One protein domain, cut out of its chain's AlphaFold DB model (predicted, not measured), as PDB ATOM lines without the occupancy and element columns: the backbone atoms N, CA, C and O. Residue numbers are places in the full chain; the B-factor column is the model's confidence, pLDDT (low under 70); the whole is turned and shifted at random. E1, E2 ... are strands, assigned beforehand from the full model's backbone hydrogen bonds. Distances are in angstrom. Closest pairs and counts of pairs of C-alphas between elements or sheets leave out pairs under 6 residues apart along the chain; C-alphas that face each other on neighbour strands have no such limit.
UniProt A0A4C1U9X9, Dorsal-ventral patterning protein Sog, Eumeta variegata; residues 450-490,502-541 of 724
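AT A GLANCE: This is residues 450 to 490 and 502 to 541 of the 724 residues of the protein "Dorsal-ventral patterning protein Sog" of Eumeta variegata (UniProt A0A4C1U9X9). What is the shape? With little regular structure, the long hairpin E1 and E2 and the looping residues 466 to 490 make one elongated tier; the small hairpin E3 and E4, E5 and residues 510 to 529 make a second. What builds it? The printed part has 81 residues, with no named helix and strands E1 to E5 in chain order, 21 residues, class all strand. It is compact, radius of gyration of the C-alphas 13.3 A, spanning 43 by 25 by 23 A.

HOW THE PARTS SIT: Which strands pair? E1, residues 452 to 457, and E2, residues 460 to 465, form an antiparallel hairpin, with N 455 and O 462 within hydrogen-bond range at 2.9 A. E3, residues 502 to 504, and E4, residues 507 to 509, form another, with N 504 and O 507 at 3.0 A. And E5? E5, residues 530 to 532, pairs with no named strand, but its residues 530 to 531 pair antiparallel with residues 514 to 515.

IN THESE COORDINATES: Where does E1 begin? C-alpha 452 is at (186.108, 204.759, 244.135). How long are E1 and E2? They measure 15.9 A and 16.5 A. Where does E5 end? C-alpha 532 is at (204.989, 207.069, 237.483).

THE WHOLE: Is there a cut? Residues 491 to 501 are not printed, and C-alphas 490 and 502 are 18.4 A apart. Where is confidence low? Residues 471 to 482 are among those under 70.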
ATOM      1  N   SER A 450     184.477 210.309 246.417       71.38
ATOM      2  CA  SER A 450     184.293 209.082 247.204       71.38
ATOM      3  C   SER A 450     185.498 208.135 247.171       71.38
ATOM      4  O   SER A 450     185.476 207.103 247.836       71.38
ATOM      5  N   CYS A 451     186.547 208.447 246.405       82.81
ATOM      6  CA  CYS A 451     187.711 207.590 246.157       82.81
ATOM      7  C   CYS A 451     187.367 206.149 245.751       82.81
ATOM      8  O   CYS A 451     187.922 205.171 246.263       82.81
ATOM      9  N   HIS A 452     186.463 206.023 244.777       86.25
ATOM     10  CA  HIS A 452     186.108 204.759 244.135       86.25
ATOM     11  C   HIS A 452     186.504 204.771 242.657       86.25
ATOM     12  O   HIS A 452     186.342 205.779 241.971       86.25
ATOM     13  N   MET A 453     186.993 203.631 242.166       84.00
ATOM     14  CA  MET A 453     187.158 203.386 240.734       84.00
ATOM     15  C   MET A 453     185.999 202.560 240.227       84.00
ATOM     16  O   MET A 453     185.745 201.469 240.735       84.00
ATOM     17  N   CYS A 454     185.327 203.083 239.214       86.56
ATOM     18  CA  CYS A 454     184.173 202.467 238.600       86.56
ATOM     19  C   CYS A 454     184.499 202.046 237.168       86.56
ATOM     20  O   CYS A 454     185.275 202.701 236.472       86.56
ATOM     21  N   GLY A 455     183.917 200.932 236.737       85.81
ATOM     22  CA  GLY A 455     183.958 200.478 235.355       85.81
ATOM     23  C   GLY A 455     182.574 200.057 234.884       85.81
ATOM     24  O   GLY A 455     181.789 199.529 235.678       85.81
ATOM     25  N   CYS A 456     182.296 200.283 233.605       84.69
ATOM     26  CA  CYS A 456     181.111 199.778 232.936       84.69
ATOM     27  C   CYS A 456     181.418 198.431 232.283       84.69
ATOM     28  O   CYS A 456     182.370 198.326 231.512       84.69
ATOM     29  N   VAL A 457     180.639 197.404 232.622       79.06
ATOM     30  CA  VAL A 457     180.700 196.094 231.961       79.06
ATOM     31  C   VAL A 457     179.299 195.635 231.652       79.06
ATOM     32  O   VAL A 457     178.532 195.342 232.569       79.06
ATOM     33  N   HIS A 458     178.990 195.550 230.369       77.31
ATOM     34  CA  HIS A 458     177.726 195.098 229.818       77.31
ATOM     35  C   HIS A 458     176.533 195.746 230.541       77.31
ATOM     36  O   HIS A 458     175.647 195.059 231.041       77.31
ATOM     37  N   GLY A 459     176.550 197.079 230.666       75.44
ATOM     38  CA  GLY A 459     175.473 197.860 231.287       75.44
ATOM     39  C   GLY A 459     175.474 197.886 232.817       75.44
ATOM     40  O   GLY A 459     174.674 198.600 233.419       75.44
ATOM     41  N   LYS A 460     176.390 197.165 233.478       77.88
ATOM     42  CA  LYS A 460     176.521 197.154 234.938       77.88
ATOM     43  C   LYS A 460     177.704 197.996 235.408       77.88
ATOM     44  O   LYS A 460     178.858 197.699 235.096       77.88
ATOM     45  N   VAL A 461     177.427 199.006 236.236       84.94
ATOM     46  CA  VAL A 461     178.473 199.748 236.954       84.94
ATOM     47  C   VAL A 461     179.046 198.860 238.050       84.94
ATOM     48  O   VAL A 461     178.319 198.364 238.914       84.94
ATOM     49  N   ARG A 462     180.366 198.712 238.070       84.75
ATOM     50  CA  ARG A 462     181.082 198.132 239.204       84.75
ATOM     51  C   ARG A 462     182.088 199.129 239.750       84.75
ATOM     52  O   ARG A 462     183.059 199.441 239.067       84.75
ATOM     53  N   CYS A 463     181.879 199.550 240.994       85.56
ATOM     54  CA  CYS A 463     182.773 200.444 241.721       85.56
ATOM     55  C   CYS A 463     183.513 199.697 242.835       85.56
ATOM     56  O   CYS A 463     182.893 199.035 243.665       85.56
ATOM     57  N   ASP A 464     184.833 199.836 242.874       83.19
ATOM     58  CA  ASP A 464     185.704 199.289 243.910       83.19
ATOM     59  C   ASP A 464     186.481 200.446 244.583       83.19
ATOM     60  O   ASP A 464     186.996 201.328 243.886       83.19
ATOM     61  N   PRO A 465     186.600 200.475 245.927       83.12
ATOM     62  CA  PRO A 465     187.334 201.529 246.630       83.12
ATOM     63  C   PRO A 465     188.814 201.513 246.239       83.12
ATOM     64  O   PRO A 465     189.411 200.433 246.138       83.12
ATOM     65  N   VAL A 466     189.411 202.694 246.043       84.44
ATOM     66  CA  VAL A 466     190.818 202.827 245.639       84.44
ATOM     67  C   VAL A 466     191.741 202.190 246.671       84.44
ATOM     68  O   VAL A 466     191.650 202.445 247.872       84.44
ATOM     69  N   ARG A 467     192.643 201.324 246.197       79.56
ATOM     70  CA  ARG A 467     193.631 200.632 247.031       79.56
ATOM     71  C   ARG A 467     195.006 201.231 246.803       79.56
ATOM     72  O   ARG A 467     195.608 201.034 245.750       79.56
ATOM     73  N   CYS A 468     195.495 201.939 247.811       82.00
ATOM     74  CA  CYS A 468     196.802 202.567 247.763       82.00
ATOM     75  C   CYS A 468     197.903 201.585 248.175       82.00
ATOM     76  O   CYS A 468     197.771 200.935 249.217       82.00
ATOM     77  N   PRO A 469     198.987 201.475 247.389       80.31
ATOM     78  CA  PRO A 469     200.185 200.773 247.819       80.31
ATOM     79  C   PRO A 469     200.747 201.408 249.102       80.31
ATOM     80  O   PRO A 469     200.689 202.632 249.251       80.31
ATOM     81  N   PRO A 470     201.299 200.611 250.030       75.12
ATOM     82  CA  PRO A 470     201.968 201.151 251.205       75.12
ATOM     83  C   PRO A 470     203.202 201.957 250.782       75.12
ATOM     84  O   PRO A 470     204.058 201.462 250.047       75.12
ATOM     85  N   VAL A 471     203.291 203.198 251.258       69.44
ATOM     86  CA  VAL A 471     204.420 204.101 251.004       69.44
ATOM     87  C   VAL A 471     205.318 204.175 252.242       69.44
ATOM     88  O   VAL A 471     204.835 204.346 253.359       69.44
ATOM     89  N   HIS A 472     206.632 204.028 252.058       67.88
ATOM     90  CA  HIS A 472     207.627 204.085 253.136       67.88
ATOM     91  C   HIS A 472     208.599 205.233 252.877       67.88
ATOM     92  O   HIS A 472     209.480 205.113 252.027       67.88
ATOM     93  N   CYS A 473     208.417 206.353 253.578       68.44
ATOM     94  CA  CYS A 473     209.105 207.604 253.266       68.44
ATOM     95  C   CYS A 473     209.630 208.289 254.525       68.44
ATOM     96  O   CYS A 473     209.042 208.183 255.596       68.44
ATOM     97  N   THR A 474     210.763 208.974 254.389       63.75
ATOM     98  CA  THR A 474     211.487 209.649 255.479       63.75
ATOM     99  C   THR A 474     210.993 211.080 255.756       63.75
ATOM    100  O   THR A 474     211.444 211.701 256.712       63.75
ATOM    101  N   VAL A 475     210.073 211.603 254.934       61.44
ATOM    102  CA  VAL A 475     209.588 213.003 254.861       61.44
ATOM    103  C   VAL A 475     208.051 212.980 254.673       61.44
ATOM    104  O   VAL A 475     207.546 211.965 254.180       61.44
ATOM    105  N   PRO A 476     207.278 214.026 255.064       56.38
ATOM    106  CA  PRO A 476     205.810 214.028 255.006       56.38
ATOM    107  C   PRO A 476     205.212 213.655 253.643       56.38
ATOM    108  O   PRO A 476     205.647 214.124 252.593       56.38
ATOM    109  N   THR A 477     204.160 212.838 253.684       63.22
ATOM    110  CA  THR A 477     203.326 212.472 252.534       63.22
ATOM    111  C   THR A 477     202.337 213.586 252.207       63.22
ATOM    112  O   THR A 477     201.655 214.080 253.103       63.22
ATOM    113  N   ILE A 478     202.208 213.938 250.928       65.38
ATOM    114  CA  ILE A 478     201.175 214.860 250.435       65.38
ATOM    115  C   ILE A 478     200.167 214.038 249.629       65.38
ATOM    116  O   ILE A 478     200.559 213.144 248.879       65.38
ATOM    117  N   GLN A 479     198.875 214.332 249.774       69.44
ATOM    118  CA  GLN A 479     197.826 213.822 248.893       69.44
ATOM    119  C   GLN A 479     197.430 214.944 247.917       69.44
ATOM    120  O   GLN A 479     196.786 215.904 248.345       69.44
ATOM    121  N   PRO A 480     197.854 214.896 246.640       66.56
ATOM    122  CA  PRO A 480     197.488 215.921 245.664       66.56
ATOM    123  C   PRO A 480     195.972 215.965 245.431       66.56
ATOM    124  O   PRO A 480     195.302 214.931 245.470       66.56
ATOM    125  N   ALA A 481     195.431 217.152 245.147       58.94
ATOM    126  CA  ALA A 481     194.012 217.315 244.834       58.94
ATOM    127  C   ALA A 481     193.612 216.441 243.627       58.94
ATOM    128  O   ALA A 481     194.319 216.396 242.622       58.94
ATOM    129  N   GLY A 482     192.496 215.714 243.743       64.62
ATOM    130  CA  GLY A 482     192.021 214.784 242.711       64.62
ATOM    131  C   GLY A 482     192.731 213.421 242.673       64.62
ATOM    132  O   GLY A 482     192.382 212.592 241.839       64.62
ATOM    133  N   GLN A 483     193.692 213.157 243.567       72.19
ATOM    134  CA  GLN A 483     194.355 211.857 243.708       72.19
ATOM    135  C   GLN A 483     194.018 211.221 245.064       72.19
ATOM    136  O   GLN A 483     194.084 211.855 246.116       72.19
ATOM    137  N   CYS A 484     193.676 209.934 245.049       78.81
ATOM    138  CA  CYS A 484     193.264 209.210 246.256       78.81
ATOM    139  C   CYS A 484     194.427 208.631 247.071       78.81
ATOM    140  O   CYS A 484     194.232 208.289 248.235       78.81
ATOM    141  N   CYS A 485     195.624 208.507 246.486       80.31
ATOM    142  CA  CYS A 485     196.769 207.880 247.146       80.31
ATOM    143  C   CYS A 485     197.862 208.884 247.529       80.31
ATOM    144  O   CYS A 485     198.164 209.781 246.738       80.31
ATOM    145  N   PRO A 486     198.474 208.731 248.719       77.88
ATOM    146  CA  PRO A 486     199.539 209.612 249.176       77.88
ATOM    147  C   PRO A 486     200.815 209.412 248.352       77.88
ATOM    148  O   PRO A 486     201.165 208.289 247.989       77.88
ATOM    149  N   ILE A 487     201.530 210.508 248.095       76.12
ATOM    150  CA  ILE A 487     202.803 210.522 247.369       76.12
ATOM    151  C   ILE A 487     203.892 211.058 248.290       76.12
ATOM    152  O   ILE A 487     203.679 211.984 249.079       76.12
ATOM    153  N   CYS A 488     205.083 210.484 248.174       70.44
ATOM    154  CA  CYS A 488     206.246 210.953 248.904       70.44
ATOM    155  C   CYS A 488     206.953 212.058 248.135       70.44
ATOM    156  O   CYS A 488     207.336 211.877 246.980       70.44
ATOM    157  N   THR A 489     207.114 213.208 248.786       64.50
ATOM    158  CA  THR A 489     207.827 214.351 248.217       64.50
ATOM    159  C   THR A 489     209.294 214.359 248.650       64.50
ATOM    160  O   THR A 489     209.626 213.935 249.756       64.50
ATOM    161  N   ASN A 490     210.170 214.870 247.781       58.62
ATOM    162  CA  ASN A 490     211.570 215.163 248.101       58.62
ATOM    163  C   ASN A 490     211.831 216.674 248.317       58.62
ATOM    164  O   ASN A 490     212.972 217.075 248.509       58.62
ATOM    165  N   CYS A 502     202.026 210.956 234.189       83.38
ATOM    166  CA  CYS A 502     201.922 209.775 233.329       83.38
ATOM    167  C   CYS A 502     200.457 209.443 233.019       83.38
ATOM    168  O   CYS A 502     199.603 209.546 233.898       83.38
ATOM    169  N   HIS A 503     200.181 208.948 231.810       80.50
ATOM    170  CA  HIS A 503     198.862 208.432 231.437       80.50
ATOM    171  C   HIS A 503     198.889 206.912 231.245       80.50
ATOM    172  O   HIS A 503     199.766 206.386 230.558       80.50
ATOM    173  N   LEU A 504     197.915 206.208 231.823       78.12
ATOM    174  CA  LEU A 504     197.705 204.773 231.620       78.12
ATOM    175  C   LEU A 504     196.204 204.500 231.477       78.12
ATOM    176  O   LEU A 504     195.430 204.902 232.338       78.12
ATOM    177  N   ALA A 505     195.788 203.832 230.394       68.94
ATOM    178  CA  ALA A 505     194.382 203.482 230.134       68.94
ATOM    179  C   ALA A 505     193.393 204.669 230.263       68.94
ATOM    180  O   ALA A 505     192.305 204.531 230.812       68.94
ATOM    181  N   GLY A 506     193.794 205.855 229.788       69.94
ATOM    182  CA  GLY A 506     192.976 207.076 229.844       69.94
ATOM    183  C   GLY A 506     192.980 207.807 231.194       69.94
ATOM    184  O   GLY A 506     192.388 208.877 231.294       69.94
ATOM    185  N   GLN A 507     193.673 207.290 232.214       75.19
ATOM    186  CA  GLN A 507     193.777 207.908 233.542       75.19
ATOM    187  C   GLN A 507     195.098 208.654 233.716       75.19
ATOM    188  O   GLN A 507     196.146 208.194 233.258       75.19
ATOM    189  N   TYR A 508     195.040 209.804 234.390       81.50
ATOM    190  CA  TYR A 508     196.204 210.618 234.735       81.50
ATOM    191  C   TYR A 508     196.750 210.256 236.120       81.50
ATOM    192  O   TYR A 508     196.012 210.206 237.109       81.50
ATOM    193  N   HIS A 509     198.065 210.077 236.197       81.25
ATOM    194  CA  HIS A 509     198.800 209.768 237.414       81.25
ATOM    195  C   HIS A 509     199.914 210.790 237.632       81.25
ATOM    196  O   HIS A 509     200.756 211.017 236.760       81.25
ATOM    197  N   ALA A 510     199.940 211.398 238.819       79.44
ATOM    198  CA  ALA A 510     200.942 212.400 239.161       79.44
ATOM    199  C   ALA A 510     202.365 211.794 239.205       79.44
ATOM    200  O   ALA A 510     202.524 210.620 239.556       79.44
ATOM    201  N   PRO A 511     203.416 212.571 238.900       79.69
ATOM    202  CA  PRO A 511     204.802 212.123 239.047       79.69
ATOM    203  C   PRO A 511     205.096 211.622 240.459       79.69
ATOM    204  O   PRO A 511     204.690 212.241 241.441       79.69
ATOM    205  N   GLY A 512     205.763 210.476 240.567       77.31
ATOM    206  CA  GLY A 512     206.042 209.813 241.841       77.31
ATOM    207  C   GLY A 512     204.890 209.017 242.433       77.31
ATOM    208  O   GLY A 512     205.091 208.344 243.442       77.31
ATOM    209  N   SER A 513     203.693 209.074 241.845       80.94
ATOM    210  CA  SER A 513     202.564 208.285 242.332       80.94
ATOM    211  C   SER A 513     202.796 206.792 242.120       80.94
ATOM    212  O   SER A 513     203.405 206.362 241.134       80.94
ATOM    213  N   SER A 514     202.269 206.002 243.054       84.81
ATOM    214  CA  SER A 514     202.212 204.546 242.975       84.81
ATOM    215  C   SER A 514     200.774 204.064 243.126       84.81
ATOM    216  O   SER A 514     200.079 204.516 244.038       84.81
ATOM    217  N   TRP A 515     200.330 203.136 242.280       86.12
ATOM    218  CA  TRP A 515     198.961 202.615 242.291       86.12
ATOM    219  C   TRP A 515     198.890 201.144 241.868       86.12
ATOM    220  O   TRP A 515     199.788 200.619 241.210       86.12
ATOM    221  N   HIS A 516     197.797 200.470 242.228       87.00
ATOM    222  CA  HIS A 516     197.444 199.168 241.660       87.00
ATOM    223  C   HIS A 516     196.610 199.378 240.385       87.00
ATOM    224  O   HIS A 516     195.646 200.144 240.435       87.00
ATOM    225  N   PRO A 517     196.936 198.735 239.247       86.69
ATOM    226  CA  PRO A 517     196.141 198.882 238.035       86.69
ATOM    227  C   PRO A 517     194.763 198.230 238.216       86.69
ATOM    228  O   PRO A 517     194.640 197.150 238.804       86.69
ATOM    229  N   TYR A 518     193.725 198.900 237.714       82.38
ATOM    230  CA  TYR A 518     192.351 198.408 237.745       82.38
ATOM    231  C   TYR A 518     192.033 197.684 236.437       82.38
ATOM    232  O   TYR A 518     192.147 198.255 235.355       82.38
ATOM    233  N   LEU A 519     191.667 196.407 236.532       79.50
ATOM    234  CA  LEU A 519     191.378 195.550 235.388       79.50
ATOM    235  C   LEU A 519     189.917 195.130 235.443       79.50
ATOM    236  O   LEU A 519     189.515 194.320 236.269       79.50
ATOM    237  N   VAL A 520     189.106 195.664 234.550       68.75
ATOM    238  CA  VAL A 520     187.702 195.280 234.411       68.75
ATOM    239  C   VAL A 520     187.606 193.928 233.670       68.75
ATOM    240  O   VAL A 520     188.305 193.773 232.671       68.75
ATOM    241  N   PRO A 521     186.801 192.929 234.113       65.94
ATOM    242  CA  PRO A 521     185.872 192.900 235.254       65.94
ATOM    243  C   PRO A 521     186.498 192.404 236.574       65.94
ATOM    244  O   PRO A 521     185.789 192.213 237.558       65.94
ATOM    245  N   SER A 522     187.798 192.123 236.628       71.00
ATOM    246  CA  SER A 522     188.461 191.471 237.770       71.00
ATOM    247  C   SER A 522     188.736 192.381 238.984       71.00
ATOM    248  O   SER A 522     188.898 191.872 240.093       71.00
ATOM    249  N   GLY A 523     188.713 193.705 238.826       78.12
ATOM    250  CA  GLY A 523     189.032 194.688 239.866       78.12
ATOM    251  C   GLY A 523     190.527 195.046 239.927       78.12
ATOM    252  O   GLY A 523     191.249 194.907 238.943       78.12
ATOM    253  N   TYR A 524     191.013 195.519 241.078       81.69
ATOM    254  CA  TYR A 524     192.428 195.879 241.267       81.69
ATOM    255  C   TYR A 524     193.365 194.669 241.298       81.69
ATOM    256  O   TYR A 524     193.163 193.738 242.080       81.69
ATOM    257  N   ASP A 525     194.460 194.738 240.541       85.25
ATOM    258  CA  ASP A 525     195.548 193.764 240.608       85.25
ATOM    259  C   ASP A 525     196.525 194.119 241.742       85.25
ATOM    260  O   ASP A 525     197.502 194.848 241.558       85.25
ATOM    261  N   THR A 526     196.281 193.576 242.938       84.50
ATOM    262  CA  THR A 526     197.142 193.801 244.115       84.50
ATOM    263  C   THR A 526     198.522 193.150 244.001       84.50
ATOM    264  O   THR A 526     199.390 193.385 244.842       84.50
ATOM    265  N   CYS A 527     198.755 192.348 242.958       85.12
ATOM    266  CA  CYS A 527     200.051 191.752 242.660       85.12
ATOM    267  C   CYS A 527     200.924 192.603 241.735       85.12
ATOM    268  O   CYS A 527     202.077 192.234 241.519       85.12
ATOM    269  N   ALA A 528     200.428 193.714 241.190       87.81
ATOM    270  CA  ALA A 528     201.215 194.653 240.396       87.81
ATOM    271  C   ALA A 528     201.165 196.045 241.032       87.81
ATOM    272  O   ALA A 528     200.089 196.527 241.373       87.81
ATOM    273  N   VAL A 529     202.317 196.697 241.190       88.31
ATOM    274  CA  VAL A 529     202.387 198.086 241.669       88.31
ATOM    275  C   VAL A 529     202.968 198.933 240.553       88.31
ATOM    276  O   VAL A 529     204.144 198.802 240.229       88.31
ATOM    277  N   CYS A 530     202.134 199.766 239.944       88.50
ATOM    278  CA  CYS A 530     202.538 200.730 238.935       88.50
ATOM    279  C   CYS A 530     203.073 201.997 239.599       88.50
ATOM    280  O   CYS A 530     202.547 202.433 240.617       88.50
ATOM    281  N   THR A 531     204.119 202.580 239.024       87.19
ATOM    282  CA  THR A 531     204.746 203.823 239.487       87.19
ATOM    283  C   THR A 531     204.976 204.752 238.303       87.19
ATOM    284  O   THR A 531     205.435 204.297 237.254       87.19
ATOM    285  N   CYS A 532     204.646 206.035 238.457       86.56
ATOM    286  CA  CYS A 532     204.989 207.069 237.483       86.56
ATOM    287  C   CYS A 532     206.338 207.666 237.876       86.56
ATOM    288  O   CYS A 532     206.439 208.381 238.870       86.56
ATOM    289  N   ASP A 533     207.389 207.345 237.130       81.81
ATOM    290  CA  ASP A 533     208.735 207.790 237.471       81.81
ATOM    291  C   ASP A 533     208.919 209.298 237.203       81.81
ATOM    292  O   ASP A 533     208.647 209.775 236.100       81.81
ATOM    293  N   PHE A 534     209.401 210.046 238.203       72.75
ATOM    294  CA  PHE A 534     209.574 211.508 238.143       72.75
ATOM    295  C   PHE A 534     210.430 211.988 236.948       72.75
ATOM    296  O   PHE A 534     209.970 212.856 236.205       72.75
ATOM    297  N   PRO A 535     211.663 211.478 236.734       71.75
ATOM    298  CA  PRO A 535     212.536 211.955 235.661       71.75
ATOM    299  C   PRO A 535     212.175 211.399 234.280       71.75
ATOM    300  O   PRO A 535     212.272 212.122 233.289       71.75
ATOM    301  N   THR A 536     211.783 210.123 234.185       74.50
ATOM    302  CA  THR A 536     211.572 209.469 232.881       74.50
ATOM    303  C   THR A 536     210.150 209.608 232.352       74.50
ATOM    304  O   THR A 536     209.940 209.408 231.156       74.50
ATOM    305  N   ARG A 537     209.181 209.970 233.209       75.12
ATOM    306  CA  ARG A 537     207.745 210.041 232.879       75.12
ATOM    307  C   ARG A 537     207.214 208.734 232.282       75.12
ATOM    308  O   ARG A 537     206.307 208.732 231.454       75.12
ATOM    309  N   GLN A 538     207.810 207.614 232.681       81.69
ATOM    310  CA  GLN A 538     207.401 206.284 232.255       81.69
ATOM    311  C   GLN A 538     206.687 205.564 233.389       81.69
ATOM    312  O   GLN A 538     207.098 205.619 234.550       81.69
ATOM    313  N   VAL A 539     205.630 204.843 233.021       87.06
ATOM    314  CA  VAL A 539     204.921 203.951 233.932       87.06
ATOM    315  C   VAL A 539     205.707 202.648 234.061       87.06
ATOM    316  O   VAL A 539     205.959 201.964 233.070       87.06
ATOM    317  N   ARG A 540     206.073 202.272 235.290       88.12
ATOM    318  CA  ARG A 540     206.698 200.979 235.605       88.12
ATOM    319  C   ARG A 540     205.801 200.172 236.526       88.12
ATOM    320  O   ARG A 540     205.539 200.615 237.637       88.12
ATOM    321  N   CYS A 541     205.387 198.980 236.089       89.12
ATOM    322  CA  CYS A 541     204.492 198.087 236.835       89.12
ATOM    323  C   CYS A 541     205.149 196.733 237.167       89.12
ATOM    324  O   CYS A 541     204.773 195.709 236.588       89.12
TER     325      CYS A 541